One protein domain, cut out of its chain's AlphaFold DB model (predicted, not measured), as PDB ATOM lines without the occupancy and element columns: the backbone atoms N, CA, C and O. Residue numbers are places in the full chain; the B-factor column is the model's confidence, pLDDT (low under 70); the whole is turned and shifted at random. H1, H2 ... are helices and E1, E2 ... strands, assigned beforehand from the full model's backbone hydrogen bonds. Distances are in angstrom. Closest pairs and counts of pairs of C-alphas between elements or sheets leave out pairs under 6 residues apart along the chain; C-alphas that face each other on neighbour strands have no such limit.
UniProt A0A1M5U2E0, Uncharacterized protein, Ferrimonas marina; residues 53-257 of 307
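Overview. This is residues 53 to 257 of the 307 residues of an uncharacterized protein of Ferrimonas marina (UniProt A0A1M5U2E0). One large, twisted antiparallel sheet bends round into an open arch, an incomplete barrel: E1 to E6 make one wall, E7, E9, E12 and E13 the other, and the edge strands E14 and E15 come close at one place. The hairpin of E10 and E11 sits beyond one end of E9 and E12. The printed part has 205 residues, mostly strand, with named elements in the order H1 E1 E2 E3 E4 E5 E6 H2 E7 E8 H3 E9 E10 E11 E12 E13 E14 E15. The whole is compact, with a radius of gyration of the C-alphas of 18.3 A and spans of 50 by 39 by 33 A.

Arrangement. E1, residues 64 to 72, E2, 75 to 82, E3, 88 to 96, E4, 102 to 112, E5, 116 to 125, and E6, 130 to 141, form a meander, each strand the antiparallel neighbour of the one before. Within hydrogen-bond range are N 66 and O 81, 2.8 A, N 78 and O 94, 2.9 A, N 91 and O 107, 2.8 A, N 106 and O 122, 2.8 A, and N 119 and O 135, 2.9 A. Edge strand E15, 250 to 256, pairs with E1, N 67 to O 253 2.9 A. Beside E6, E5 lies on one side; E8, 168 to 171, N 134 to O 168 2.8 A, and E7, 155 to 164, N 138 to O 163 2.8 A, lie on the other side. E9, 185 to 197, pairs with E7, N 158 to O 190 2.8 A, and with E12, 212 to 221, N 191 to O 218 2.8 A. E12, E13, 224 to 235, and E14, 239 to 243, form a second meander, with N 217 to O 230 and N 233 to O 242 both 2.8 A. E13 bends by 56 degrees at residue 232; the closest C-alphas of E14 and E15, Val 241 and Ile 251, are 7.2 A apart. E10, 202 to 204, and E11, 207 to 209, are a hairpin, N 204 to O 207 2.8 A. H1, 56 to 59, and H2, 145 to 148, are on the same face of the large sheet, at heights of 7.6 A and 7.2 A; H3, 172 to 175, is on the opposite face at 4.6 A. The helices are too short for an O i to N i+4 pair; each has its one O i to N i+3 pair within range.

Along the chain. E9 is longest by residues, 36.1 A from first to last C-alpha; E6 spans 34.6 A and E4 32.8 A. H1 begins at C-alpha 56 (-3.546, -29.366, 2.142), and E15 ends at C-alpha 256 (3.777, -45.988, -6.168).

Size, cuts and confidence. The C-alphas farthest apart, Asp 175 and Asn 199, are 51.6 A apart. The printed part has no cut, and no link is long. Mean pLDDT of the printed part is 83.6; 20 residues are under 70, among them 144 to 147, 223 to 226 and 244 to 248.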
ATOM      1  N   GLN A  53     -11.126 -31.247   9.291       85.69
ATOM      2  CA  GLN A  53      -9.894 -30.545   8.978       85.69
ATOM      3  C   GLN A  53      -9.014 -31.435   8.112       85.69
ATOM      4  O   GLN A  53      -8.901 -32.634   8.371       85.69
ATOM      5  N   VAL A  54      -8.405 -30.845   7.089       86.00
ATOM      6  CA  VAL A  54      -7.479 -31.548   6.200       86.00
ATOM      7  C   VAL A  54      -6.236 -30.699   6.013       86.00
ATOM      8  O   VAL A  54      -6.339 -29.500   5.753       86.00
ATOM      9  N   ASP A  55      -5.072 -31.325   6.141       87.44
ATOM     10  CA  ASP A  55      -3.807 -30.718   5.750       87.44
ATOM     11  C   ASP A  55      -3.745 -30.669   4.214       87.44
ATOM     12  O   ASP A  55      -3.816 -31.721   3.575       87.44
ATOM     13  N   PRO A  56      -3.629 -29.484   3.593       81.31
ATOM     14  CA  PRO A  56      -3.546 -29.366   2.142       81.31
ATOM     15  C   PRO A  56      -2.377 -30.121   1.507       81.31
ATOM     16  O   PRO A  56      -2.467 -30.448   0.327       81.31
ATOM     17  N   SER A  57      -1.295 -30.376   2.252       80.75
ATOM     18  CA  SER A  57      -0.163 -31.188   1.779       80.75
ATOM     19  C   SER A  57      -0.526 -32.666   1.625       80.75
ATOM     20  O   SER A  57       0.084 -33.391   0.847       80.75
ATOM     21  N   ALA A  58      -1.590 -33.128   2.290       82.94
ATOM     22  CA  ALA A  58      -2.065 -34.495   2.132       82.94
ATOM     23  C   ALA A  58      -2.585 -34.775   0.712       82.94
ATOM     24  O   ALA A  58      -2.752 -35.938   0.355       82.94
ATOM     25  N   PHE A  59      -2.850 -33.745  -0.099       85.12
ATOM     26  CA  PHE A  59      -3.254 -33.878  -1.500       85.12
ATOM     27  C   PHE A  59      -2.079 -33.998  -2.469       85.12
ATOM     28  O   PHE A  59      -2.312 -34.234  -3.650       85.12
ATOM     29  N   ASP A  60      -0.840 -33.858  -2.017       81.81
ATOM     30  CA  ASP A  60       0.304 -33.889  -2.921       81.81
ATOM     31  C   ASP A  60       0.494 -35.303  -3.506       81.81
ATOM     32  O   ASP A  60       0.239 -36.316  -2.851       81.81
ATOM     33  N   CYS A  61       0.942 -35.391  -4.760       82.31
ATOM     34  CA  CYS A  61       1.217 -36.652  -5.468       82.31
ATOM     35  C   CYS A  61       2.494 -37.369  -4.978       82.31
ATOM     36  O   CYS A  61       2.953 -38.299  -5.638       82.31
ATOM     37  N   ASP A  62       3.079 -36.937  -3.855       80.81
ATOM     38  CA  ASP A  62       4.409 -37.333  -3.382       80.81
ATOM     39  C   ASP A  62       4.602 -38.857  -3.340       80.81
ATOM     40  O   ASP A  62       3.764 -39.623  -2.849       80.81
ATOM     41  N   GLY A  63       5.723 -39.304  -3.900       84.56
ATOM     42  CA  GLY A  63       6.073 -40.710  -4.021       84.56
ATOM     43  C   GLY A  63       5.280 -41.475  -5.084       84.56
ATOM     44  O   GLY A  63       5.315 -42.708  -5.068       84.56
ATOM     45  N   LYS A  64       4.559 -40.812  -5.998       88.88
ATOM     46  CA  LYS A  64       3.751 -41.483  -7.031       88.88
ATOM     47  C   LYS A  64       4.023 -40.985  -8.445       88.88
ATOM     48  O   LYS A  64       4.486 -39.870  -8.656       88.88
ATOM     49  N   VAL A  65       3.673 -41.835  -9.405       91.81
ATOM     50  CA  VAL A  65       3.530 -41.493 -10.820       91.81
ATOM     51  C   VAL A  65       2.059 -41.647 -11.187       91.81
ATOM     52  O   VAL A  65       1.475 -42.708 -10.963       91.81
ATOM     53  N   ILE A  66       1.452 -40.589 -11.713       91.06
ATOM     54  CA  ILE A  66       0.035 -40.525 -12.068       91.06
ATOM     55  C   ILE A  66      -0.075 -40.336 -13.575       91.06
ATOM     56  O   ILE A  66       0.479 -39.389 -14.132       91.06
ATOM     57  N   THR A  67      -0.827 -41.211 -14.236       92.81
ATOM     58  CA  THR A  67      -1.063 -41.131 -15.680       92.81
ATOM     59  C   THR A  67      -2.504 -40.742 -15.965       92.81
ATOM     60  O   THR A  67      -3.441 -41.357 -15.447       92.81
ATOM     61  N   ARG A  68      -2.687 -39.738 -16.821       91.50
ATOM     62  CA  ARG A  68      -3.983 -39.249 -17.287       91.50
ATOM     63  C   ARG A  68      -4.103 -39.359 -18.794       91.50
ATOM     64  O   ARG A  68      -3.155 -39.109 -19.528       91.50
ATOM     65  N   GLU A  69      -5.314 -39.658 -19.237       89.00
ATOM     66  CA  GLU A  69      -5.681 -39.638 -20.647       89.00
ATOM     67  C   GLU A  69      -6.952 -38.831 -20.864       89.00
ATOM     68  O   GLU A  69      -7.917 -38.917 -20.093       89.00
ATOM     69  N   TYR A  70      -6.953 -38.028 -21.925       87.12
ATOM     70  CA  TYR A  70      -8.123 -37.263 -22.330       87.12
ATOM     71  C   TYR A  70      -8.099 -36.854 -23.792       87.12
ATOM     72  O   TYR A  70      -7.085 -36.935 -24.478       87.12
ATOM     73  N   LEU A  71      -9.261 -36.409 -24.264       83.94
ATOM     74  CA  LEU A  71      -9.404 -35.774 -25.562       83.94
ATOM     75  C   LEU A  71      -9.488 -34.262 -25.362       83.94
ATOM     76  O   LEU A  71     -10.347 -33.784 -24.620       83.94
ATOM     77  N   SER A  72      -8.614 -33.528 -26.043       80.56
ATOM     78  CA  SER A  72      -8.694 -32.076 -26.191       80.56
ATOM     79  C   SER A  72      -9.039 -31.777 -27.646       80.56
ATOM     80  O   SER A  72      -8.198 -31.899 -28.539       80.56
ATOM     81  N   GLY A  73     -10.315 -31.497 -27.920       83.56
ATOM     82  CA  GLY A  73     -10.827 -31.446 -29.288       83.56
ATOM     83  C   GLY A  73     -10.638 -32.789 -30.009       83.56
ATOM     84  O   GLY A  73     -11.218 -33.799 -29.614       83.56
ATOM     85  N   SER A  74      -9.824 -32.798 -31.070       83.50
ATOM     86  CA  SER A  74      -9.479 -34.011 -31.840       83.50
ATOM     87  C   SER A  74      -8.129 -34.636 -31.459       83.50
ATOM     88  O   SER A  74      -7.715 -35.626 -32.064       83.50
ATOM     89  N   THR A  75      -7.450 -34.071 -30.461       84.56
ATOM     90  CA  THR A  75      -6.135 -34.510 -29.996       84.56
ATOM     91  C   THR A  75      -6.294 -35.450 -28.812       84.56
ATOM     92  O   THR A  75      -6.987 -35.132 -27.844       84.56
ATOM     93  N   THR A  76      -5.643 -36.611 -28.880       90.00
ATOM     94  CA  THR A  76      -5.493 -37.501 -27.725       90.00
ATOM     95  C   THR A  76      -4.300 -37.045 -26.914       90.00
ATOM     96  O   THR A  76      -3.199 -36.960 -27.448       90.00
ATOM     97  N   VAL A  77      -4.528 -36.767 -25.639       89.38
ATOM     98  CA  VAL A  77      -3.503 -36.322 -24.706       89.38
ATOM     99  C   VAL A  77      -3.211 -37.450 -23.732       89.38
ATOM    100  O   VAL A  77      -4.123 -37.967 -23.084       89.38
ATOM    101  N   HIS A  78      -1.937 -37.817 -23.641       93.44
ATOM    102  CA  HIS A  78      -1.405 -38.729 -22.638       93.44
ATOM    103  C   HIS A  78      -0.446 -37.958 -21.735       93.44
ATOM    104  O   HIS A  78       0.592 -37.470 -22.178       93.44
ATOM    105  N   GLU A  79      -0.801 -37.835 -20.464       92.88
ATOM    106  CA  GLU A  79      -0.079 -37.044 -19.479       92.88
ATOM    107  C   GLU A  79       0.443 -37.937 -18.357       92.88
ATOM    108  O   GLU A  79      -0.301 -38.727 -17.785       92.88
ATOM    109  N   VAL A  80       1.716 -37.780 -18.009       93.38
ATOM    110  CA  VAL A  80       2.375 -38.474 -16.902       93.38
ATOM    111  C   VAL A  80       2.940 -37.433 -15.946       93.38
ATOM    112  O   VAL A  80       3.870 -36.710 -16.303       93.38
ATOM    113  N   GLU A  81       2.394 -37.374 -14.737       92.56
ATOM    114  CA  GLU A  81       2.951 -36.622 -13.614       92.56
ATOM    115  C   GLU A  81       3.783 -37.565 -12.743       92.56
ATOM    116  O   GLU A  81       3.260 -38.523 -12.180       92.56
ATOM    117  N   ASP A  82       5.076 -37.305 -12.634       91.94
ATOM    118  CA  ASP A  82       6.027 -38.047 -11.817       91.94
ATOM    119  C   ASP A  82       6.465 -37.180 -10.634       91.94
ATOM    120  O   ASP A  82       7.172 -36.180 -10.788       91.94
ATOM    121  N   CYS A  83       6.012 -37.592  -9.455       89.44
ATOM    122  CA  CYS A  83       6.341 -37.025  -8.154       89.44
ATOM    123  C   CYS A  83       7.046 -38.082  -7.286       89.44
ATOM    124  O   CYS A  83       7.005 -38.026  -6.060       89.44
ATOM    125  N   SER A  84       7.633 -39.116  -7.903       89.00
ATOM    126  CA  SER A  84       8.212 -40.258  -7.189       89.00
ATOM    127  C   SER A  84       9.525 -39.929  -6.470       89.00
ATOM    128  O   SER A  84       9.927 -40.647  -5.550       89.00
ATOM    129  N   VAL A  85      10.180 -38.839  -6.874       88.31
ATOM    130  CA  VAL A  85      11.434 -38.345  -6.307       88.31
ATOM    131  C   VAL A  85      11.156 -37.080  -5.501       88.31
ATOM    132  O   VAL A  85      10.681 -36.085  -6.040       88.31
ATOM    133  N   ALA A  86      11.500 -37.103  -4.213       84.31
ATOM    134  CA  ALA A  86      11.315 -35.956  -3.328       84.31
ATOM    135  C   ALA A  86      12.007 -34.693  -3.877       84.31
ATOM    136  O   ALA A  86      13.157 -34.747  -4.319       84.31
ATOM    137  N   GLY A  87      11.300 -33.562  -3.834       83.50
ATOM    138  CA  GLY A  87      11.783 -32.278  -4.352       83.50
ATOM    139  C   GLY A  87      11.875 -32.211  -5.880       83.50
ATOM    140  O   GLY A  87      12.445 -31.265  -6.410       83.50
ATOM    141  N   THR A  88      11.360 -33.207  -6.607       89.19
ATOM    142  CA  THR A  88      11.278 -33.178  -8.070       89.19
ATOM    143  C   THR A  88       9.841 -33.400  -8.511       89.19
ATOM    144  O   THR A  88       9.197 -34.368  -8.116       89.19
ATOM    145  N   TYR A  89       9.357 -32.520  -9.378       89.38
ATOM    146  CA  TYR A  89       8.114 -32.722 -10.107       89.38
ATOM    147  C   TYR A  89       8.417 -32.744 -11.593       89.38
ATOM    148  O   TYR A  89       9.039 -31.819 -12.120       89.38
ATOM    149  N   LYS A  90       7.934 -33.769 -12.288       92.56
ATOM    150  CA  LYS A  90       8.076 -33.871 -13.734       92.56
ATOM    151  C   LYS A  90       6.745 -34.215 -14.374       92.56
ATOM    152  O   LYS A  90       6.162 -35.250 -14.093       92.56
ATOM    153  N   ARG A  91       6.299 -33.382 -15.304       93.06
ATOM    154  CA  ARG A  91       5.104 -33.606 -16.114       93.06
ATOM    155  C   ARG A  91       5.506 -33.811 -17.562       93.06
ATOM    156  O   ARG A  91       6.095 -32.929 -18.178       93.06
ATOM    157  N   THR A  92       5.179 -34.975 -18.105       94.38
ATOM    158  CA  THR A  92       5.344 -35.290 -19.526       94.38
ATOM    159  C   THR A  92       3.973 -35.342 -20.175       94.38
ATOM    160  O   THR A  92       3.135 -36.131 -19.759       94.38
ATOM    161  N   VAL A  93       3.744 -34.524 -21.194       93.31
ATOM    162  CA  VAL A  93       2.502 -34.493 -21.972       93.31
ATOM    163  C   VAL A  93       2.825 -34.930 -23.390       93.31
ATOM    164  O   VAL A  93       3.765 -34.418 -23.993       93.31
ATOM    165  N   THR A  94       2.083 -35.899 -23.912       93.69
ATOM    166  CA  THR A  94       2.171 -36.347 -25.301       93.69
ATOM    167  C   THR A  94       0.827 -36.150 -25.982       93.69
ATOM    168  O   THR A  94      -0.144 -36.839 -25.672       93.69
ATOM    169  N   ASP A  95       0.808 -35.239 -26.943       91.44
ATOM    170  CA  ASP A  95      -0.345 -34.891 -27.754       91.44
ATOM    171  C   ASP A  95      -0.257 -35.622 -29.088       91.44
ATOM    172  O   ASP A  95       0.695 -35.447 -29.846       91.44
ATOM    173  N   THR A  96      -1.261 -36.434 -29.399       91.06
ATOM    174  CA  THR A  96      -1.400 -37.114 -30.689       91.06
ATOM    175  C   THR A  96      -2.610 -36.557 -31.420       91.06
ATOM    176  O   THR A  96      -3.757 -36.807 -31.041       91.06
ATOM    177  N   GLN A  97      -2.359 -35.792 -32.480       89.94
ATOM    178  CA  GLN A  97      -3.410 -35.236 -33.326       89.94
ATOM    179  C   GLN A  97      -4.041 -36.324 -34.203       89.94
ATOM    180  O   GLN A  97      -3.425 -37.348 -34.501       89.94
ATOM    181  N   GLN A  98      -5.247 -36.073 -34.717       87.00
ATOM    182  CA  GLN A  98      -5.928 -36.992 -35.640       87.00
ATOM    183  C   GLN A  98      -5.117 -37.290 -36.920       87.00
ATOM    184  O   GLN A  98      -5.272 -38.352 -37.522       87.00
ATOM    185  N   SER A  99      -4.240 -36.370 -37.330       90.38
ATOM    186  CA  SER A  99      -3.302 -36.542 -38.447       90.38
ATOM    187  C   SER A  99      -2.199 -37.576 -38.176       90.38
ATOM    188  O   SER A  99      -1.505 -37.976 -39.108       90.38
ATOM    189  N   GLY A 100      -2.025 -38.000 -36.920       92.12
ATOM    190  CA  GLY A 100      -0.884 -38.784 -36.453       92.12
ATOM    191  C   GLY A 100       0.338 -37.936 -36.091       92.12
ATOM    192  O   GLY A 100       1.361 -38.504 -35.724       92.12
ATOM    193  N   TYR A 101       0.244 -36.606 -36.187       89.31
ATOM    194  CA  TYR A 101       1.282 -35.696 -35.705       89.31
ATOM    195  C   TYR A 101       1.376 -35.767 -34.180       89.31
ATOM    196  O   TYR A 101       0.348 -35.713 -33.498       89.31
ATOM    197  N   VAL A 102       2.598 -35.894 -33.662       91.31
ATOM    198  CA  VAL A 102       2.857 -36.068 -32.229       91.31
ATOM    199  C   VAL A 102       3.695 -34.914 -31.706       91.31
ATOM    200  O   VAL A 102       4.722 -34.581 -32.296       91.31
ATOM    201  N   ILE A 103       3.278 -34.342 -30.580       90.94
ATOM    202  CA  ILE A 103       4.048 -33.367 -29.810       90.94
ATOM    203  C   ILE A 103       4.272 -33.953 -28.422       90.94
ATOM    204  O   ILE A 103       3.329 -34.408 -27.782       90.94
ATOM    205  N   THR A 104       5.508 -33.934 -27.943       92.50
ATOM    206  CA  THR A 104       5.839 -34.286 -26.561       92.50
ATOM    207  C   THR A 104       6.450 -33.082 -25.873       92.50
ATOM    208  O   THR A 104       7.460 -32.559 -26.338       92.50
ATOM    209  N   SER A 105       5.872 -32.698 -24.741       93.00
ATOM    210  CA  SER A 105       6.344 -31.624 -23.873       93.00
ATOM    211  C   SER A 105       6.714 -32.190 -22.507       93.00
ATOM    212  O   SER A 105       5.982 -33.000 -21.941       93.00
ATOM    213  N   ILE A 106       7.850 -31.771 -21.962       93.81
ATOM    214  CA  ILE A 106       8.331 -32.163 -20.638       93.81
ATOM    215  C   ILE A 106       8.568 -30.898 -19.833       93.81
ATOM    216  O   ILE A 106       9.470 -30.119 -20.145       93.81
ATOM    217  N   PHE A 107       7.788 -30.743 -18.773       93.25
ATOM    218  CA  PHE A 107       7.955 -29.724 -17.756       93.25
ATOM    219  C   PHE A 107       8.559 -30.358 -16.505       93.25
ATOM    220  O   PHE A 107       8.039 -31.347 -15.996       93.25
ATOM    221  N   GLU A 108       9.653 -29.803 -16.007       93.44
ATOM    222  CA  GLU A 108      10.383 -30.332 -14.861       93.44
ATOM    223  C   GLU A 108      10.718 -29.212 -13.884       93.44
ATOM    224  O   GLU A 108      11.130 -28.117 -14.278       93.44
ATOM    225  N   ILE A 109      10.545 -29.511 -12.601       91.75
ATOM    226  CA  ILE A 109      10.940 -28.660 -11.491       91.75
ATOM    227  C   ILE A 109      11.790 -29.462 -10.535       91.75
ATOM    228  O   ILE A 109      11.394 -30.539 -10.095       91.75
ATOM    229  N   ILE A 110      12.931 -28.883 -10.190       92.12
ATOM    230  CA  ILE A 110      13.833 -29.398  -9.172       92.12
ATOM    231  C   ILE A 110      13.921 -28.341  -8.080       92.12
ATOM    232  O   ILE A 110      14.362 -27.215  -8.322       92.12
ATOM    233  N   GLU A 111      13.454 -28.696  -6.891       88.62
ATOM    234  CA  GLU A 111      13.502 -27.852  -5.707       88.62
ATOM    235  C   GLU A 111      14.919 -27.817  -5.128       88.62
ATOM    236  O   GLU A 111      15.615 -28.827  -5.023       88.62
ATOM    237  N   GLU A 112      15.336 -26.621  -4.741       88.31
ATOM    238  CA  GLU A 112      16.588 -26.333  -4.064       88.31
ATOM    239  C   GLU A 112      16.300 -25.686  -2.700       88.31
ATOM    240  O   GLU A 112      15.184 -25.254  -2.389       88.31
ATOM    241  N   ASP A 113      17.336 -25.576  -1.871       80.75
ATOM    242  CA  ASP A 113      17.216 -24.959  -0.555       80.75
ATOM    243  C   ASP A 113      16.727 -23.499  -0.627       80.75
ATOM    244  O   ASP A 113      17.092 -22.713  -1.505       80.75
ATOM    245  N   GLY A 114      15.934 -23.098   0.371       76.62
ATOM    246  CA  GLY A 114      15.511 -21.704   0.545       76.62
ATOM    247  C   GLY A 114      14.383 -21.245  -0.384       76.62
ATOM    248  O   GLY A 114      14.286 -20.045  -0.658       76.62
ATOM    249  N   GLY A 115      13.541 -22.173  -0.857       79.69
ATOM    250  CA  GLY A 115      12.398 -21.877  -1.732       79.69
ATOM    251  C   GLY A 115      12.810 -21.539  -3.164       79.69
ATOM    252  O   GLY A 115      12.081 -20.852  -3.879       79.69
ATOM    253  N   ILE A 116      14.012 -21.953  -3.563       86.19
ATOM    254  CA  ILE A 116      14.522 -21.797  -4.921       86.19
ATOM    255  C   ILE A 116      14.164 -23.058  -5.705       86.19
ATOM    256  O   ILE A 116      14.118 -24.154  -5.153       86.19
ATOM    257  N   SER A 117      13.881 -22.921  -6.993       90.62
ATOM    258  CA  SER A 117      13.660 -24.067  -7.869       90.62
ATOM    259  C   SER A 117      14.228 -23.796  -9.251       90.62
ATOM    260  O   SER A 117      14.135 -22.678  -9.768       90.62
ATOM    261  N   GLN A 118      14.791 -24.825  -9.875       93.56
ATOM    262  CA  GLN A 118      15.089 -24.808 -11.301       93.56
ATOM    263  C   GLN A 118      13.874 -25.317 -12.058       93.56
ATOM    264  O   GLN A 118      13.366 -26.393 -11.757       93.56
ATOM    265  N   VAL A 119      13.417 -24.540 -13.035       91.75
ATOM    266  CA  VAL A 119      12.294 -24.900 -13.897       91.75
ATOM    267  C   VAL A 119      12.812 -25.071 -15.311       91.75
ATOM    268  O   VAL A 119      13.447 -24.164 -15.853       91.75
ATOM    269  N   THR A 120      12.501 -26.209 -15.917       93.00
ATOM    270  CA  THR A 120      12.812 -26.504 -17.314       93.00
ATOM    271  C   THR A 120      11.537 -26.908 -18.034       93.00
ATOM    272  O   THR A 120      10.736 -27.680 -17.517       93.00
ATOM    273  N   ASN A 121      11.350 -26.399 -19.245       91.12
ATOM    274  CA  ASN A 121      10.355 -26.909 -20.170       91.12
ATOM    275  C   ASN A 121      11.041 -27.224 -21.495       91.12
ATOM    276  O   ASN A 121      11.817 -26.420 -22.014       91.12
ATOM    277  N   SER A 122      10.763 -28.396 -22.038       90.94
ATOM    278  CA  SER A 122      11.263 -28.826 -23.334       90.94
ATOM    279  C   SER A 122      10.130 -29.401 -24.151       90.94
ATOM    280  O   SER A 122       9.201 -29.982 -23.600       90.94
ATOM    281  N   TYR A 123      10.224 -29.261 -25.463       91.06
ATOM    282  CA  TYR A 123       9.282 -29.880 -26.370       91.06
ATOM    283  C   TYR A 123      10.011 -30.494 -27.564       91.06
ATOM    284  O   TYR A 123      11.083 -30.032 -27.971       91.06
ATOM    285  N   THR A 124       9.395 -31.521 -28.133       90.94
ATOM    286  CA  THR A 124       9.774 -32.147 -29.400       90.94
ATOM    287  C   THR A 124       8.525 -32.480 -30.199       90.94
ATOM    288  O   THR A 124       7.499 -32.809 -29.604       90.94
ATOM    289  N   ASP A 125       8.610 -32.455 -31.523       92.31
ATOM    290  CA  ASP A 125       7.530 -32.894 -32.404       92.31
ATOM    291  C   ASP A 125       7.976 -33.975 -33.402       92.31
ATOM    292  O   ASP A 125       9.168 -34.241 -33.592       92.31
ATOM    293  N   SER A 126       7.003 -34.641 -34.029       91.75
ATOM    294  CA  SER A 126       7.244 -35.737 -34.975       91.75
ATOM    295  C   SER A 126       7.926 -35.313 -36.282       91.75
ATOM    296  O   SER A 126       8.425 -36.183 -36.996       91.75
ATOM    297  N   ASP A 127       7.991 -34.011 -36.578       93.12
ATOM    298  CA  ASP A 127       8.732 -33.465 -37.724       93.12
ATOM    299  C   ASP A 127      10.203 -33.165 -37.371       93.12
ATOM    300  O   ASP A 127      10.993 -32.758 -38.229       93.12
ATOM    301  N   GLY A 128      10.605 -33.419 -36.121       92.31
ATOM    302  CA  GLY A 128      11.958 -33.199 -35.617       92.31
ATOM    303  C   GLY A 128      12.200 -31.781 -35.102       92.31
ATOM    304  O   GLY A 128      13.342 -31.436 -34.792       92.31
ATOM    305  N   GLY A 129      11.153 -30.961 -34.998       91.25
ATOM    306  CA  GLY A 129      11.194 -29.700 -34.281       91.25
ATOM    307  C   GLY A 129      11.443 -29.938 -32.794       91.25
ATOM    308  O   GLY A 129      10.967 -30.907 -32.204       91.25
ATOM    309  N   ALA A 130      12.238 -29.061 -32.187       93.00
ATOM    310  CA  ALA A 130      12.567 -29.146 -30.775       93.00
ATOM    311  C   ALA A 130      12.872 -27.765 -30.204       93.00
ATOM    312  O   ALA A 130      13.388 -26.879 -30.894       93.00
ATOM    313  N   GLY A 131      12.603 -27.594 -28.918       91.69
ATOM    314  CA  GLY A 131      12.937 -26.383 -28.190       91.69
ATOM    315  C   GLY A 131      13.025 -26.639 -26.698       91.69
ATOM    316  O   GLY A 131      12.434 -27.580 -26.175       91.69
ATOM    317  N   MET A 132      13.747 -25.770 -26.002       92.50
ATOM    318  CA  MET A 132      13.769 -25.759 -24.542       92.50
ATOM    319  C   MET A 132      13.839 -24.329 -24.023       92.50
ATOM    320  O   MET A 132      14.510 -23.493 -24.632       92.50
ATOM    321  N   TYR A 133      13.215 -24.075 -22.876       89.50
ATOM    322  CA  TYR A 133      13.564 -22.956 -22.015       89.50
ATOM    323  C   TYR A 133      13.791 -23.411 -20.569       89.50
ATOM    324  O   TYR A 133      13.195 -24.384 -20.108       89.50
ATOM    325  N   SER A 134      14.617 -22.677 -19.832       93.06
ATOM    326  CA  SER A 134      14.809 -22.864 -18.396       93.06
ATOM    327  C   SER A 134      14.978 -21.537 -17.664       93.06
ATOM    328  O   SER A 134      15.367 -20.523 -18.251       93.06
ATOM    329  N   TYR A 135      14.654 -21.526 -16.375       90.94
ATOM    330  CA  TYR A 135      14.872 -20.389 -15.485       90.94
ATOM    331  C   TYR A 135      14.949 -20.847 -14.027       90.94
ATOM    332  O   TYR A 135      14.488 -21.928 -13.662       90.94
ATOM    333  N   THR A 136      15.500 -19.989 -13.174       92.00
ATOM    334  CA  THR A 136      15.437 -20.150 -11.723       92.00
ATOM    335  C   THR A 136      14.249 -19.363 -11.187       92.00
ATOM    336  O   THR A 136      14.081 -18.182 -11.502       92.00
ATOM    337  N   SER A 137      13.430 -20.014 -10.372       90.12
ATOM    338  CA  SER A 137      12.322 -19.416  -9.633       90.12
ATOM    339  C   SER A 137      12.686 -19.321  -8.156       90.12
ATOM    340  O   SER A 137      13.326 -20.219  -7.617       90.12
ATOM    341  N   LYS A 138      12.262 -18.254  -7.485       89.00
ATOM    342  CA  LYS A 138      12.290 -18.140  -6.029       89.00
ATOM    343  C   LYS A 138      10.888 -17.858  -5.518       89.00
ATOM    344  O   LYS A 138      10.300 -16.819  -5.828       89.00
ATOM    345  N   HIS A 139      10.392 -18.769  -4.698       83.56
ATOM    346  CA  HIS A 139       9.100 -18.696  -4.042       83.56
ATOM    347  C   HIS A 139       9.274 -18.110  -2.641       83.56
ATOM    348  O   HIS A 139      10.014 -18.622  -1.806       83.56
ATOM    349  N   ILE A 140       8.606 -16.989  -2.391       82.94
ATOM    350  CA  ILE A 140       8.624 -16.277  -1.115       82.94
ATOM    351  C   ILE A 140       7.207 -16.338  -0.553       82.94
ATOM    352  O   ILE A 140       6.346 -15.551  -0.949       82.94
ATOM    353  N   GLY A 141       6.957 -17.300   0.335       79.38
ATOM    354  CA  GLY A 141       5.702 -17.398   1.076       79.38
ATOM    355  C   GLY A 141       5.611 -16.306   2.141       79.38
ATOM    356  O   GLY A 141       6.554 -16.098   2.903       79.38
ATOM    357  N   PHE A 142       4.483 -15.598   2.186       76.44
ATOM    358  CA  PHE A 142       4.161 -14.668   3.274       76.44
ATOM    359  C   PHE A 142       3.231 -15.308   4.306       76.44
ATOM    360  O   PHE A 142       3.263 -14.930   5.476       76.44
ATOM    361  N   SER A 143       2.424 -16.275   3.871       77.38
ATOM    362  CA  SER A 143       1.597 -17.127   4.718       77.38
ATOM    363  C   SER A 143       1.466 -18.523   4.113       77.38
ATOM    364  O   SER A 143       1.605 -18.701   2.898       77.38
ATOM    365  N   ASP A 144       1.208 -19.507   4.970       68.62
ATOM    366  CA  ASP A 144       1.022 -20.897   4.566       68.62
ATOM    367  C   ASP A 144      -0.397 -21.135   4.039       68.62
ATOM    368  O   ASP A 144      -1.362 -20.494   4.462       68.62
ATOM    369  N   ARG A 145      -0.547 -22.096   3.120       69.88
ATOM    370  CA  ARG A 145      -1.865 -22.538   2.646       69.88
ATOM    371  C   ARG A 145      -2.662 -23.098   3.824       69.88
ATOM    372  O   ARG A 145      -2.182 -23.988   4.523       69.88
ATOM    373  N   GLY A 146      -3.891 -22.630   4.020       61.19
ATOM    374  CA  GLY A 146      -4.746 -23.190   5.065       61.19
ATOM    375  C   GLY A 146      -4.361 -22.790   6.493       61.19
ATOM    376  O   GLY A 146      -4.876 -23.419   7.402       61.19
ATOM    377  N   ASP A 147      -3.412 -21.876   6.736       66.06
ATOM    378  CA  ASP A 147      -2.724 -21.773   8.045       66.06
ATOM    379  C   ASP A 147      -2.216 -23.153   8.552       66.06
ATOM    380  O   ASP A 147      -2.171 -23.428   9.753       66.06
ATOM    381  N   GLY A 148      -1.890 -24.062   7.620       72.31
ATOM    382  CA  GLY A 148      -1.539 -25.464   7.874       72.31
ATOM    383  C   GLY A 148      -2.711 -26.460   7.874       72.31
ATOM    384  O   GLY A 148      -2.470 -27.654   7.722       72.31
ATOM    385  N   LEU A 149      -3.973 -26.025   8.000       82.69
ATOM    386  CA  LEU A 149      -5.162 -26.895   7.982       82.69
ATOM    387  C   LEU A 149      -6.390 -26.210   7.359       82.69
ATOM    388  O   LEU A 149      -6.907 -25.222   7.875       82.69
ATOM    389  N   LEU A 150      -6.984 -26.812   6.329       84.62
ATOM    390  CA  LEU A 150      -8.281 -26.364   5.821       84.62
ATOM    391  C   LEU A 150      -9.409 -26.873   6.712       84.62
ATOM    392  O   LEU A 150      -9.578 -28.079   6.880       84.62
ATOM    393  N   THR A 151     -10.210 -25.950   7.238       85.44
ATOM    394  CA  THR A 151     -11.429 -26.264   7.992       85.44
ATOM    395  C   THR A 151     -12.644 -26.151   7.079       85.44
ATOM    396  O   THR A 151     -12.763 -25.203   6.301       85.44
ATOM    397  N   GLN A 152     -13.563 -27.112   7.172       84.19
ATOM    398  CA  GLN A 152     -14.763 -27.120   6.338       84.19
ATOM    399  C   GLN A 152     -15.577 -25.820   6.473       84.19
ATOM    400  O   GLN A 152     -15.903 -25.389   7.577       84.19
ATOM    401  N   GLY A 153     -15.926 -25.218   5.333       77.00
ATOM    402  CA  GLY A 153     -16.714 -23.989   5.239       77.00
ATOM    403  C   GLY A 153     -15.962 -22.711   5.621       77.00
ATOM    404  O   GLY A 153     -16.563 -21.640   5.581       77.00
ATOM    405  N   VAL A 154     -14.676 -22.801   5.978       82.50
ATOM    406  CA  VAL A 154     -13.835 -21.652   6.330       82.50
ATOM    407  C   VAL A 154     -12.857 -21.388   5.182       82.50
ATOM    408  O   VAL A 154     -11.971 -22.213   4.948       82.50
ATOM    409  N   PRO A 155     -12.990 -20.261   4.459       82.50
ATOM    410  CA  PRO A 155     -12.002 -19.857   3.468       82.50
ATOM    411  C   PRO A 155     -10.664 -19.557   4.144       82.50
ATOM    412  O   PRO A 155     -10.621 -18.833   5.140       82.50
ATOM    413  N   SER A 156      -9.574 -20.078   3.588       83.31
ATOM    414  CA  SER A 156      -8.218 -19.748   4.017       83.31
ATOM    415  C   SER A 156      -7.453 -19.092   2.877       83.31
ATOM    416  O   SER A 156      -7.297 -19.672   1.800       83.31
ATOM    417  N   SER A 157      -6.991 -17.867   3.121       84.62
ATOM    418  CA  SER A 157      -6.206 -17.091   2.169       84.62
ATOM    419  C   SER A 157      -4.715 -17.219   2.445       84.62
ATOM    420  O   SER A 157      -4.279 -17.029   3.581       84.62
ATOM    421  N   TYR A 158      -3.921 -17.421   1.402       81.44
ATOM    422  CA  TYR A 158      -2.472 -17.416   1.498       81.44
ATOM    423  C   TYR A 158      -1.814 -16.620   0.378       81.44
ATOM    424  O   TYR A 158      -2.337 -16.491  -0.730       81.44
ATOM    425  N   HIS A 159      -0.663 -16.047   0.709       84.75
ATOM    426  CA  HIS A 159       0.018 -15.060  -0.110       84.75
ATOM    427  C   HIS A 159       1.435 -15.517  -0.400       84.75
ATOM    428  O   HIS A 159       2.168 -15.944   0.497       84.75
ATOM    429  N   TYR A 160       1.860 -15.342  -1.643       80.81
ATOM    430  CA  TYR A 160       3.247 -15.569  -2.004       80.81
ATOM    431  C   TYR A 160       3.678 -14.707  -3.171       80.81
ATOM    432  O   TYR A 160       2.890 -14.285  -4.016       80.81
ATOM    433  N   LYS A 161       4.985 -14.512  -3.250       84.75
ATOM    434  CA  LYS A 161       5.640 -13.857  -4.365       84.75
ATOM    435  C   LYS A 161       6.555 -14.839  -5.082       84.75
ATOM    436  O   LYS A 161       7.277 -15.596  -4.439       84.75
ATOM    437  N   VAL A 162       6.531 -14.798  -6.410       85.81
ATOM    438  CA  VAL A 162       7.430 -15.558  -7.279       85.81
ATOM    439  C   VAL A 162       8.364 -14.580  -7.974       85.81
ATOM    440  O   VAL A 162       7.907 -13.659  -8.652       85.81
ATOM    441  N   GLU A 163       9.667 -14.768  -7.795       88.69
ATOM    442  CA  GLU A 163      10.712 -14.052  -8.530       88.69
ATOM    443  C   GLU A 163      11.342 -15.013  -9.538       88.69
ATOM    444  O   GLU A 163      11.834 -16.069  -9.148       88.69
ATOM    445  N   ARG A 164      11.339 -14.670 -10.829       88.88
ATOM    446  CA  ARG A 164      11.951 -15.498 -11.879       88.88
ATOM    447  C   ARG A 164      13.189 -14.818 -12.446       88.88
ATOM    448  O   ARG A 164      13.191 -13.603 -12.654       88.88
ATOM    449  N   SER A 165      14.232 -15.600 -12.711       89.94
ATOM    450  CA  SER A 165      15.394 -15.147 -13.475       89.94
ATOM    451  C   SER A 165      15.030 -14.893 -14.940       89.94
ATOM    452  O   SER A 165      13.913 -15.150 -15.383       89.94
ATOM    453  N   ASN A 166      16.008 -14.435 -15.724       87.94
ATOM    454  CA  ASN A 166      15.880 -14.466 -17.178       87.94
ATOM    455  C   ASN A 166      15.734 -15.912 -17.669       87.94
ATOM    456  O   ASN A 166      16.311 -16.832 -17.080       87.94
ATOM    457  N   PHE A 167      15.007 -16.067 -18.769       88.50
ATOM    458  CA  PHE A 167      14.829 -17.335 -19.459       88.50
ATOM    459  C   PHE A 167      16.068 -17.645 -20.302       88.50
ATOM    460  O   PHE A 167      16.574 -16.786 -21.027       88.50
ATOM    461  N   GLN A 168      16.556 -18.877 -20.216       90.06
ATOM    462  CA  GLN A 168      17.587 -19.422 -21.092       90.06
ATOM    463  C   GLN A 168      16.914 -20.346 -22.091       90.06
ATOM    464  O   GLN A 168      16.241 -21.280 -21.678       90.06
ATOM    465  N   CYS A 169      17.085 -20.105 -23.388       89.56
ATOM    466  CA  CYS A 169      16.344 -20.843 -24.403       89.56
ATOM    467  C   CYS A 169      17.213 -21.384 -25.521       89.56
ATOM    468  O   CYS A 169      18.249 -20.814 -25.863       89.56
ATOM    469  N   THR A 170      16.726 -22.456 -26.136       92.25
ATOM    470  CA  THR A 170      17.316 -23.082 -27.318       92.25
ATOM    471  C   THR A 170      16.225 -23.591 -28.264       92.25
ATOM    472  O   THR A 170      15.076 -23.791 -27.857       92.25
ATOM    473  N   GLY A 171      16.596 -23.805 -29.529       91.25
ATOM    474  CA  GLY A 171      15.696 -24.313 -30.565       91.25
ATOM    475  C   GLY A 171      14.496 -23.399 -30.807       91.25
ATOM    476  O   GLY A 171      14.585 -22.181 -30.655       91.25
ATOM    477  N   ASN A 172      13.356 -24.004 -31.119       86.00
ATOM    478  CA  ASN A 172      12.157 -23.290 -31.542       86.00
ATOM    479  C   ASN A 172      11.624 -22.294 -30.488       86.00
ATOM    480  O   ASN A 172      11.106 -21.247 -30.862       86.00
ATOM    481  N   TYR A 173      11.833 -22.520 -29.183       81.88
ATOM    482  CA  TYR A 173      11.485 -21.517 -28.158       81.88
ATOM    483  C   TYR A 173      12.311 -20.227 -28.274       81.88
ATOM    484  O   TYR A 173      11.786 -19.139 -28.028       81.88
ATOM    485  N   ALA A 174      13.586 -20.328 -28.667       84.19
ATOM    486  CA  ALA A 174      14.402 -19.152 -28.949       84.19
ATOM    487  C   ALA A 174      13.920 -18.446 -30.227       84.19
ATOM    488  O   ALA A 174      13.789 -17.221 -30.235       84.19
ATOM    489  N   ASP A 175      13.586 -19.215 -31.265       82.50
ATOM    490  CA  ASP A 175      13.135 -18.687 -32.558       82.50
ATOM    491  C   ASP A 175      11.762 -17.999 -32.475       82.50
ATOM    492  O   ASP A 175      11.509 -17.018 -33.176       82.50
ATOM    493  N   TRP A 176      10.880 -18.460 -31.584       80.12
ATOM    494  CA  TRP A 176       9.562 -17.861 -31.337       80.12
ATOM    495  C   TRP A 176       9.599 -16.623 -30.436       80.12
ATOM    496  O   TRP A 176       8.576 -15.963 -30.265       80.12
ATOM    497  N   GLY A 177      10.754 -16.293 -29.853       77.38
ATOM    498  CA  GLY A 177      10.902 -15.113 -29.006       77.38
ATOM    499  C   GLY A 177      10.267 -15.244 -27.618       77.38
ATOM    500  O   GLY A 177      10.022 -14.225 -26.982       77.38
ATOM    501  N   TYR A 178      10.057 -16.466 -27.109       69.75
ATOM    502  CA  TYR A 178       9.566 -16.701 -25.735       69.75
ATOM    503  C   TYR A 178      10.498 -16.137 -24.648       69.75
ATOM    504  O   TYR A 178      10.140 -16.034 -23.477       69.75
ATOM    505  N   CYS A 179      11.716 -15.781 -25.034       72.25
ATOM    506  CA  CYS A 179      12.836 -15.524 -24.149       72.25
ATOM    507  C   CYS A 179      13.062 -14.020 -24.070       72.25
ATOM    508  O   CYS A 179      14.101 -13.493 -24.474       72.25
ATOM    509  N   GLU A 180      12.049 -13.304 -23.589       62.59
ATOM    510  CA  GLU A 180      12.240 -11.912 -23.225       62.59
ATOM    511  C   GLU A 180      13.128 -11.839 -21.974       62.59
ATOM    512  O   GLU A 180      12.873 -12.463 -20.944       62.59
ATOM    513  N   ASN A 181      14.211 -11.065 -22.065       63.06
ATOM    514  CA  ASN A 181      15.202 -10.889 -21.002       63.06
ATOM    515  C   ASN A 181      14.684  -9.972 -19.890       63.06
ATOM    516  O   ASN A 181      15.217  -8.873 -19.693       63.06
ATOM    517  N   ARG A 182      13.618 -10.367 -19.194       65.25
ATOM    518  CA  ARG A 182      13.130  -9.606 -18.048       65.25
ATOM    519  C   ARG A 182      12.826 -10.532 -16.880       65.25
ATOM    520  O   ARG A 182      11.956 -11.388 -17.014       65.25
ATOM    521  N   PRO A 183      13.493 -10.342 -15.728       71.81
ATOM    522  CA  PRO A 183      13.065 -11.013 -14.519       71.81
ATOM    523  C   PRO A 183      11.641 -10.561 -14.201       71.81
ATOM    524  O   PRO A 183      11.341  -9.363 -14.194       71.81
ATOM    525  N   THR A 184      10.759 -11.522 -13.960       79.75
ATOM    526  CA  THR A 184       9.364 -11.251 -13.614       79.75
ATOM    527  C   THR A 184       9.172 -11.427 -12.122       79.75
ATOM    528  O   THR A 184       9.644 -12.407 -11.541       79.75
ATOM    529  N   VAL A 185       8.441 -10.500 -11.515       82.56
ATOM    530  CA  VAL A 185       7.995 -10.608 -10.129       82.56
ATOM    531  C   VAL A 185       6.480 -10.587 -10.126       82.56
ATOM    532  O   VAL A 185       5.890  -9.600 -10.555       82.56
ATOM    533  N   VAL A 186       5.868 -11.655  -9.621       81.06
ATOM    534  CA  VAL A 186       4.409 -11.772  -9.530       81.06
ATOM    535  C   VAL A 186       4.017 -12.083  -8.091       81.06
ATOM    536  O   VAL A 186       4.660 -12.905  -7.436       81.06
ATOM    537  N   HIS A 187       2.990 -11.407  -7.586       83.00
ATOM    538  CA  HIS A 187       2.428 -11.645  -6.259       83.00
ATOM    539  C   HIS A 187       1.032 -12.228  -6.428       83.00
ATOM    540  O   HIS A 187       0.193 -11.627  -7.092       83.00
ATOM    541  N   TYR A 188       0.802 -13.380  -5.813       81.50
ATOM    542  CA  TYR A 188      -0.473 -14.072  -5.841       81.50
ATOM    543  C   TYR A 188      -1.144 -14.037  -4.475       81.50
ATOM    544  O   TYR A 188      -0.491 -14.208  -3.441       81.50
ATOM    545  N   ILE A 189      -2.461 -13.866  -4.510       83.69
ATOM    546  CA  ILE A 189      -3.363 -14.113  -3.392       83.69
ATOM    547  C   ILE A 189      -4.219 -15.300  -3.788       83.69
ATOM    548  O   ILE A 189      -4.907 -15.261  -4.806       83.69
ATOM    549  N   ASN A 190      -4.166 -16.349  -2.982       85.00
ATOM    550  CA  ASN A 190      -4.917 -17.565  -3.209       85.00
ATOM    551  C   ASN A 190      -5.861 -17.819  -2.047       85.00
ATOM    552  O   ASN A 190      -5.481 -17.623  -0.899       85.00
ATOM    553  N   ILE A 191      -7.066 -18.289  -2.341       84.38
ATOM    554  CA  ILE A 191      -8.072 -18.657  -1.354       84.38
ATOM    555  C   ILE A 191      -8.467 -20.102  -1.618       84.38
ATOM    556  O   ILE A 191      -8.912 -20.439  -2.712       84.38
ATOM    557  N   ASP A 192      -8.311 -20.957  -0.617       86.00
ATOM    558  CA  ASP A 192      -8.790 -22.334  -0.649       86.00
ATOM    559  C   ASP A 192      -9.903 -22.519   0.375       86.00
ATOM    560  O   ASP A 192      -9.827 -22.033   1.503       86.00
ATOM    561  N   THR A 193     -10.946 -23.249  -0.009       83.94
ATOM    562  CA  THR A 193     -12.051 -23.597   0.885       83.94
ATOM    563  C   THR A 193     -12.341 -25.086   0.787       83.94
ATOM    564  O   THR A 193     -12.632 -25.607  -0.290       83.94
ATOM    565  N   LEU A 194     -12.308 -25.776   1.928       85.44
ATOM    566  CA  LEU A 194     -12.819 -27.137   2.044       85.44
ATOM    567  C   LEU A 194     -14.347 -27.079   2.138       85.44
ATOM    568  O   LEU A 194     -14.885 -26.507   3.080       85.44
ATOM    569  N   LEU A 195     -15.057 -27.661   1.178       83.19
ATOM    570  CA  LEU A 195     -16.520 -27.595   1.135       83.19
ATOM    571  C   LEU A 195     -17.159 -28.802   1.817       83.19
ATOM    572  O   LEU A 195     -18.073 -28.655   2.632       83.19
ATOM    573  N   ALA A 196     -16.671 -30.001   1.504       79.75
ATOM    574  CA  ALA A 196     -17.195 -31.245   2.050       79.75
ATOM    575  C   ALA A 196     -16.185 -32.387   1.922       79.75
ATOM    576  O   ALA A 196     -15.355 -32.398   1.013       79.75
ATOM    577  N   LYS A 197     -16.315 -33.397   2.783       80.62
ATOM    578  CA  LYS A 197     -15.766 -34.726   2.513       80.62
ATOM    579  C   LYS A 197     -16.719 -35.469   1.580       80.62
ATOM    580  O   LYS A 197     -17.935 -35.419   1.760       80.62
ATOM    581  N   HIS A 198     -16.177 -36.187   0.608       71.81
ATOM    582  CA  HIS A 198     -16.961 -37.119  -0.182       71.81
ATOM    583  C   HIS A 198     -17.329 -38.330   0.695       71.81
ATOM    584  O   HIS A 198     -16.456 -39.020   1.216       71.81
ATOM    585  N   ASN A 199     -18.627 -38.574   0.909       58.06
ATOM    586  CA  ASN A 199     -19.107 -39.590   1.863       58.06
ATOM    587  C   ASN A 199     -18.972 -41.045   1.365       58.06
ATOM    588  O   ASN A 199     -19.237 -41.972   2.127       58.06
ATOM    589  N   GLY A 200     -18.575 -41.252   0.108       63.59
ATOM    590  CA  GLY A 200     -18.276 -42.565  -0.469       63.59
ATOM    591  C   GLY A 200     -16.818 -42.687  -0.901       63.59
ATOM    592  O   GLY A 200     -16.125 -41.678  -1.035       63.59
ATOM    593  N   SER A 201     -16.383 -43.918  -1.158       72.06
ATOM    594  CA  SER A 201     -15.083 -44.206  -1.747       72.06
ATOM    595  C   SER A 201     -15.040 -43.800  -3.222       72.06
ATOM    596  O   SER A 201     -16.003 -44.027  -3.955       72.06
ATOM    597  N   PHE A 202     -13.933 -43.212  -3.663       80.38
ATOM    598  CA  PHE A 202     -13.717 -42.808  -5.048       80.38
ATOM    599  C   PHE A 202     -12.847 -43.859  -5.747       80.38
ATOM    600  O   PHE A 202     -11.757 -44.168  -5.270       80.38
ATOM    601  N   GLU A 203     -13.331 -44.446  -6.841       83.31
ATOM    602  CA  GLU A 203     -12.552 -45.412  -7.624       83.31
ATOM    603  C   GLU A 203     -11.775 -44.698  -8.732       83.31
ATOM    604  O   GLU A 203     -12.358 -44.004  -9.564       83.31
ATOM    605  N   ILE A 204     -10.453 -44.866  -8.738       83.62
ATOM    606  CA  ILE A 204      -9.521 -44.207  -9.660       83.62
ATOM    607  C   ILE A 204      -8.489 -45.233 -10.101       83.62
ATOM    608  O   ILE A 204      -7.834 -45.828  -9.250       83.62
ATOM    609  N   ALA A 205      -8.340 -45.450 -11.410       85.88
ATOM    610  CA  ALA A 205      -7.385 -46.421 -11.957       85.88
ATOM    611  C   ALA A 205      -7.451 -47.812 -11.275       85.88
ATOM    612  O   ALA A 205      -6.435 -48.451 -11.011       85.88
ATOM    613  N   GLY A 206      -8.661 -48.271 -10.925       81.75
ATOM    614  CA  GLY A 206      -8.878 -49.550 -10.233       81.75
ATOM    615  C   GLY A 206      -8.479 -49.572  -8.749       81.75
ATOM    616  O   GLY A 206      -8.488 -50.639  -8.138       81.75
ATOM    617  N   GLN A 207      -8.142 -48.421  -8.166       86.00
ATOM    618  CA  GLN A 207      -7.835 -48.241  -6.748       86.00
ATOM    619  C   GLN A 207      -8.943 -47.442  -6.056       86.00
ATOM    620  O   GLN A 207      -9.565 -46.565  -6.652       86.00
ATOM    621  N   THR A 208      -9.188 -47.740  -4.784       85.56
ATOM    622  CA  THR A 208     -10.256 -47.127  -3.988       85.56
ATOM    623  C   THR A 208      -9.673 -46.106  -3.012       85.56
ATOM    624  O   THR A 208      -8.790 -46.437  -2.222       85.56
ATOM    625  N   PHE A 209     -10.189 -44.875  -3.038       85.25
ATOM    626  CA  PHE A 209      -9.767 -43.771  -2.177       85.25
ATOM    627  C   PHE A 209     -10.909 -43.313  -1.265       85.25
ATOM    628  O   PHE A 209     -11.917 -42.777  -1.722       85.25
ATOM    629  N   ASP A 210     -10.737 -43.469   0.049       82.75
ATOM    630  CA  ASP A 210     -11.769 -43.147   1.057       82.75
ATOM    631  C   ASP A 210     -11.674 -41.714   1.609       82.75
ATOM    632  O   ASP A 210     -12.433 -41.295   2.496       82.75
ATOM    633  N   LYS A 211     -10.689 -40.960   1.123       88.19
ATOM    634  CA  LYS A 211     -10.351 -39.622   1.597       88.19
ATOM    635  C   LYS A 211     -10.236 -38.666   0.423       88.19
ATOM    636  O   LYS A 211      -9.147 -38.274   0.013       88.19
ATOM    637  N   CYS A 212     -11.404 -38.330  -0.103       88.19
ATOM    638  CA  CYS A 212     -11.573 -37.344  -1.150       88.19
ATOM    639  C   CYS A 212     -12.481 -36.223  -0.660       88.19
ATOM    640  O   CYS A 212     -13.396 -36.443   0.139       88.19
ATOM    641  N   TYR A 213     -12.218 -35.014  -1.131       87.81
ATOM    642  CA  TYR A 213     -12.811 -33.803  -0.601       87.81
ATOM    643  C   TYR A 213     -13.163 -32.862  -1.740       87.81
ATOM    644  O   TYR A 213     -12.397 -32.689  -2.685       87.81
ATOM    645  N   LEU A 214     -14.337 -32.250  -1.634       85.75
ATOM    646  CA  LEU A 214     -14.734 -31.170  -2.514       85.75
ATOM    647  C   LEU A 214     -14.082 -29.883  -2.016       85.75
ATOM    648  O   LEU A 214     -14.255 -29.493  -0.856       85.75
ATOM    649  N   THR A 215     -13.358 -29.224  -2.905       84.38
ATOM    650  CA  THR A 215     -12.617 -27.998  -2.622       84.38
ATOM    651  C   THR A 215     -12.987 -26.916  -3.624       84.38
ATOM    652  O   THR A 215     -13.300 -27.208  -4.781       84.38
ATOM    653  N   ARG A 216     -12.952 -25.667  -3.170       84.12
ATOM    654  CA  ARG A 216     -13.014 -24.475  -4.015       84.12
ATOM    655  C   ARG A 216     -11.689 -23.746  -3.920       84.12
ATOM    656  O   ARG A 216     -11.119 -23.642  -2.835       84.12
ATOM    657  N   PHE A 217     -11.254 -23.231  -5.053       83.62
ATOM    658  CA  PHE A 217     -10.052 -22.451  -5.193       83.62
ATOM    659  C   PHE A 217     -10.330 -21.118  -5.901       83.62
ATOM    660  O   PHE A 217     -11.092 -21.087  -6.864       83.62
ATOM    661  N   GLU A 218      -9.676 -20.043  -5.457       82.38
ATOM    662  CA  GLU A 218      -9.620 -18.743  -6.130       82.38
ATOM    663  C   GLU A 218      -8.192 -18.173  -6.136       82.38
ATOM    664  O   GLU A 218      -7.569 -18.062  -5.081       82.38
ATOM    665  N   SER A 219      -7.671 -17.788  -7.304       80.88
ATOM    666  CA  SER A 219      -6.389 -17.092  -7.478       80.88
ATOM    667  C   SER A 219      -6.612 -15.683  -7.964       80.88
ATOM    668  O   SER A 219      -7.394 -15.471  -8.889       80.88
ATOM    669  N   MET A 220      -5.817 -14.754  -7.457       80.31
ATOM    670  CA  MET A 220      -5.687 -13.422  -8.025       80.31
ATOM    671  C   MET A 220      -4.216 -13.038  -8.121       80.31
ATOM    672  O   MET A 220      -3.461 -13.176  -7.153       80.31
ATOM    673  N   ASN A 221      -3.820 -12.515  -9.279       80.50
ATOM    674  CA  ASN A 221      -2.567 -11.790  -9.414       80.50
ATOM    675  C   ASN A 221      -2.773 -10.363  -8.877       80.50
ATOM    676  O   ASN A 221      -3.671  -9.653  -9.302       80.50
ATOM    677  N   VAL A 222      -1.938  -9.911  -7.942       70.88
ATOM    678  CA  VAL A 222      -2.057  -8.556  -7.370       70.88
ATOM    679  C   VAL A 222      -1.739  -7.472  -8.405       70.88
ATOM    680  O   VAL A 222      -2.184  -6.336  -8.256       70.88
ATOM    681  N   SER A 223      -0.952  -7.789  -9.438       64.06
ATOM    682  CA  SER A 223      -0.596  -6.830 -10.489       64.06
ATOM    683  C   SER A 223      -1.529  -6.850 -11.699       64.06
ATOM    684  O   SER A 223      -1.439  -5.944 -12.524       64.06
ATOM    685  N   GLU A 224      -2.383  -7.865 -11.837       59.59
ATOM    686  CA  GLU A 224      -3.259  -8.050 -12.998       59.59
ATOM    687  C   GLU A 224      -4.617  -8.589 -12.541       59.59
ATOM    688  O   GLU A 224      -4.678  -9.635 -11.901       59.59
ATOM    689  N   ASP A 225      -5.710  -7.916 -12.911       57.03
ATOM    690  CA  ASP A 225      -7.085  -8.317 -12.573       57.03
ATOM    691  C   ASP A 225      -7.550  -9.538 -13.392       57.03
ATOM    692  O   ASP A 225      -8.544  -9.494 -14.117       57.03
ATOM    693  N   MET A 226      -6.815 -10.647 -13.313       57.66
ATOM    694  CA  MET A 226      -7.204 -11.934 -13.886       57.66
ATOM    695  C   MET A 226      -7.504 -12.922 -12.760       57.66
ATOM    696  O   MET A 226      -6.676 -13.788 -12.461       57.66
ATOM    697  N   PRO A 227      -8.671 -12.795 -12.100       70.12
ATOM    698  CA  PRO A 227      -9.093 -13.791 -11.139       70.12
ATOM    699  C   PRO A 227      -9.325 -15.120 -11.865       70.12
ATOM    700  O   PRO A 227      -9.915 -15.169 -12.946       70.12
ATOM    701  N   SER A 228      -8.867 -16.208 -11.259       73.00
ATOM    702  CA  SER A 228      -9.271 -17.560 -11.636       73.00
ATOM    703  C   SER A 228      -9.975 -18.195 -10.452       73.00
ATOM    704  O   SER A 228      -9.532 -18.045  -9.319       73.00
ATOM    705  N   SER A 229     -11.073 -18.891 -10.700       78.75
ATOM    706  CA  SER A 229     -11.750 -19.700  -9.693       78.75
ATOM    707  C   SER A 229     -11.951 -21.106 -10.231       78.75
ATOM    708  O   SER A 229     -11.850 -21.327 -11.437       78.75
ATOM    709  N   GLY A 230     -12.157 -22.054  -9.326       77.25
ATOM    710  CA  GLY A 230     -12.332 -23.453  -9.668       77.25
ATOM    711  C   GLY A 230     -12.934 -24.245  -8.524       77.25
ATOM    712  O   GLY A 230     -12.544 -24.080  -7.368       77.25
ATOM    713  N   MET A 231     -13.830 -25.169  -8.842       79.56
ATOM    714  CA  MET A 231     -14.173 -26.280  -7.959       79.56
ATOM    715  C   MET A 231     -13.527 -27.572  -8.442       79.56
ATOM    716  O   MET A 231     -13.486 -27.863  -9.643       79.56
ATOM    717  N   SER A 232     -13.073 -28.386  -7.494       83.81
ATOM    718  CA  SER A 232     -12.476 -29.679  -7.793       83.81
ATOM    719  C   SER A 232     -12.628 -30.684  -6.655       83.81
ATOM    720  O   SER A 232     -12.810 -30.321  -5.488       83.81
ATOM    721  N   VAL A 233     -12.561 -31.967  -7.005       85.62
ATOM    722  CA  VAL A 233     -12.442 -33.073  -6.058       85.62
ATOM    723  C   VAL A 233     -10.963 -33.412  -5.915       85.62
ATOM    724  O   VAL A 233     -10.300 -33.725  -6.904       85.62
ATOM    725  N   GLN A 234     -10.455 -33.361  -4.685       89.19
ATOM    726  CA  GLN A 234      -9.076 -33.713  -4.348       89.19
ATOM    727  C   GLN A 234      -9.040 -34.954  -3.460       89.19
ATOM    728  O   GLN A 234      -9.786 -35.023  -2.483       89.19
ATOM    729  N   CYS A 235      -8.185 -35.922  -3.774       89.81
ATOM    730  CA  CYS A 235      -7.985 -37.139  -2.986       89.81
ATOM    731  C   CYS A 235      -6.585 -37.177  -2.368       89.81
ATOM    732  O   CYS A 235      -5.606 -36.771  -2.998       89.81
ATOM    733  N   GLU A 236      -6.482 -37.695  -1.140       87.25
ATOM    734  CA  GLU A 236      -5.197 -37.802  -0.440       87.25
ATOM    735  C   GLU A 236      -4.178 -38.640  -1.229       87.25
ATOM    736  O   GLU A 236      -4.456 -39.755  -1.683       87.25
ATOM    737  N   GLY A 237      -2.978 -38.086  -1.386       83.44
ATOM    738  CA  GLY A 237      -1.860 -38.671  -2.110       83.44
ATOM    739  C   GLY A 237      -2.028 -38.700  -3.631       83.44
ATOM    740  O   GLY A 237      -1.235 -39.359  -4.293       83.44
ATOM    741  N   VAL A 238      -3.092 -38.133  -4.199       85.94
ATOM    742  CA  VAL A 238      -3.329 -38.120  -5.658       85.94
ATOM    743  C   VAL A 238      -3.488 -36.694  -6.167       85.94
ATOM    744  O   VAL A 238      -3.095 -36.390  -7.289       85.94
ATOM    745  N   GLY A 239      -4.056 -35.814  -5.349       87.62
ATOM    746  CA  GLY A 239      -4.345 -34.445  -5.738       87.62
ATOM    747  C   GLY A 239      -5.691 -34.366  -6.416       87.62
ATOM    748  O   GLY A 239      -6.647 -35.003  -5.977       87.62
ATOM    749  N   VAL A 240      -5.788 -33.554  -7.463       85.50
ATOM    750  CA  VAL A 240      -7.055 -33.343  -8.158       85.50
ATOM    751  C   VAL A 240      -7.412 -34.574  -8.992       85.50
ATOM    752  O   VAL A 240      -6.608 -35.040  -9.803       85.50
ATOM    753  N   VAL A 241      -8.631 -35.083  -8.800       83.94
ATOM    754  CA  VAL A 241      -9.164 -36.276  -9.489       83.94
ATOM    755  C   VAL A 241     -10.391 -35.973 -10.342       83.94
ATOM    756  O   VAL A 241     -10.715 -36.738 -11.244       83.94
ATOM    757  N   ASP A 242     -11.039 -34.836 -10.091       78.44
ATOM    758  CA  ASP A 242     -12.110 -34.288 -10.919       78.44
ATOM    759  C   ASP A 242     -12.122 -32.759 -10.789       78.44
ATOM    760  O   ASP A 242     -11.863 -32.230  -9.705       78.44
ATOM    761  N   ALA A 243     -12.431 -32.044 -11.866       72.69
ATOM    762  CA  ALA A 243     -12.545 -30.589 -11.882       72.69
ATOM    763  C   ALA A 243     -13.786 -30.174 -12.678       72.69
ATOM    764  O   ALA A 243     -14.040 -30.662 -13.778       72.69
ATOM    765  N   PHE A 244     -14.588 -29.280 -12.097       65.81
ATOM    766  CA  PHE A 244     -15.916 -28.957 -12.632       65.81
ATOM    767  C   PHE A 244     -15.882 -27.891 -13.732       65.81
ATOM    768  O   PHE A 244     -16.794 -27.828 -14.556       65.81
ATOM    769  N   GLU A 245     -14.846 -27.053 -13.736       57.34
ATOM    770  CA  GLU A 245     -14.735 -25.864 -14.595       57.34
ATOM    771  C   GLU A 245     -13.636 -26.010 -15.651       57.34
ATOM    772  O   GLU A 245     -13.747 -25.473 -16.751       57.34
ATOM    773  N   THR A 246     -12.600 -26.784 -15.346       54.25
ATOM    774  CA  THR A 246     -11.519 -27.125 -16.262       54.25
ATOM    775  C   THR A 246     -11.652 -28.598 -16.609       54.25
ATOM    776  O   THR A 246     -11.686 -29.450 -15.726       54.25
ATOM    777  N   GLY A 247     -11.793 -28.917 -17.897       57.19
ATOM    778  CA  GLY A 247     -11.834 -30.307 -18.341       57.19
ATOM    779  C   GLY A 247     -10.582 -31.026 -17.851       57.19
ATOM    780  O   GLY A 247      -9.477 -30.700 -18.276       57.19
ATOM    781  N   MET A 248     -10.752 -31.962 -16.924       67.12
ATOM    782  CA  MET A 248      -9.656 -32.757 -16.399       67.12
ATOM    783  C   MET A 248      -9.608 -34.119 -17.075       67.12
ATOM    784  O   MET A 248     -10.644 -34.708 -17.401       67.12
ATOM    785  N   GLY A 249      -8.393 -34.626 -17.276       72.50
ATOM    786  CA  GLY A 249      -8.220 -35.951 -17.839       72.50
ATOM    787  C   GLY A 249      -8.583 -37.079 -16.890       72.50
ATOM    788  O   GLY A 249      -8.578 -36.923 -15.672       72.50
ATOM    789  N   THR A 250      -8.905 -38.237 -17.467       84.88
ATOM    790  CA  THR A 250      -9.210 -39.440 -16.687       84.88
ATOM    791  C   THR A 250      -7.900 -40.037 -16.202       84.88
ATOM    792  O   THR A 250      -7.032 -40.328 -17.018       84.88
ATOM    793  N   ILE A 251      -7.749 -40.234 -14.892       86.62
ATOM    794  CA  ILE A 251      -6.597 -40.958 -14.346       86.62
ATOM    795  C   ILE A 251      -6.756 -42.443 -14.691       86.62
ATOM    796  O   ILE A 251      -7.713 -43.089 -14.256       86.62
ATOM    797  N   VAL A 252      -5.826 -42.965 -15.487       90.19
ATOM    798  CA  VAL A 252      -5.846 -44.343 -16.003       90.19
ATOM    799  C   VAL A 252      -4.852 -45.257 -15.295       90.19
ATOM    800  O   VAL A 252      -5.057 -46.468 -15.291       90.19
ATOM    801  N   ASP A 253      -3.817 -44.694 -14.664       91.88
ATOM    802  CA  ASP A 253      -2.828 -45.445 -13.889       91.88
ATOM    803  C   ASP A 253      -2.278 -44.618 -12.718       91.88
ATOM    804  O   ASP A 253      -2.172 -43.390 -12.797       91.88
ATOM    805  N   ILE A 254      -1.936 -45.305 -11.625       90.62
ATOM    806  CA  ILE A 254      -1.264 -44.740 -10.450       90.62
ATOM    807  C   ILE A 254      -0.223 -45.753  -9.968       90.62
ATOM    808  O   ILE A 254      -0.569 -46.801  -9.417       90.62
ATOM    809  N   GLN A 255       1.053 -45.403 -10.099       89.94
ATOM    810  CA  GLN A 255       2.175 -46.213  -9.632       89.94
ATOM    811  C   GLN A 255       2.776 -45.596  -8.373       89.94
ATOM    812  O   GLN A 255       3.021 -44.395  -8.306       89.94
ATOM    813  N   THR A 256       3.042 -46.418  -7.362       82.25
ATOM    814  CA  THR A 256       3.777 -45.988  -6.168       82.25
ATOM    815  C   THR A 256       5.271 -46.190  -6.389       82.25
ATOM    816  O   THR A 256       5.705 -47.313  -6.667       82.25
ATOM    817  N   GLY A 257       6.057 -45.128  -6.234       64.12
ATOM    818  CA  GLY A 257       7.511 -45.206  -6.172       64.12
ATOM    819  C   GLY A 257       7.984 -46.012  -4.957       64.12
ATOM    820  O   GLY A 257       7.227 -46.288  -4.022       64.12
TER     821      GLY A 257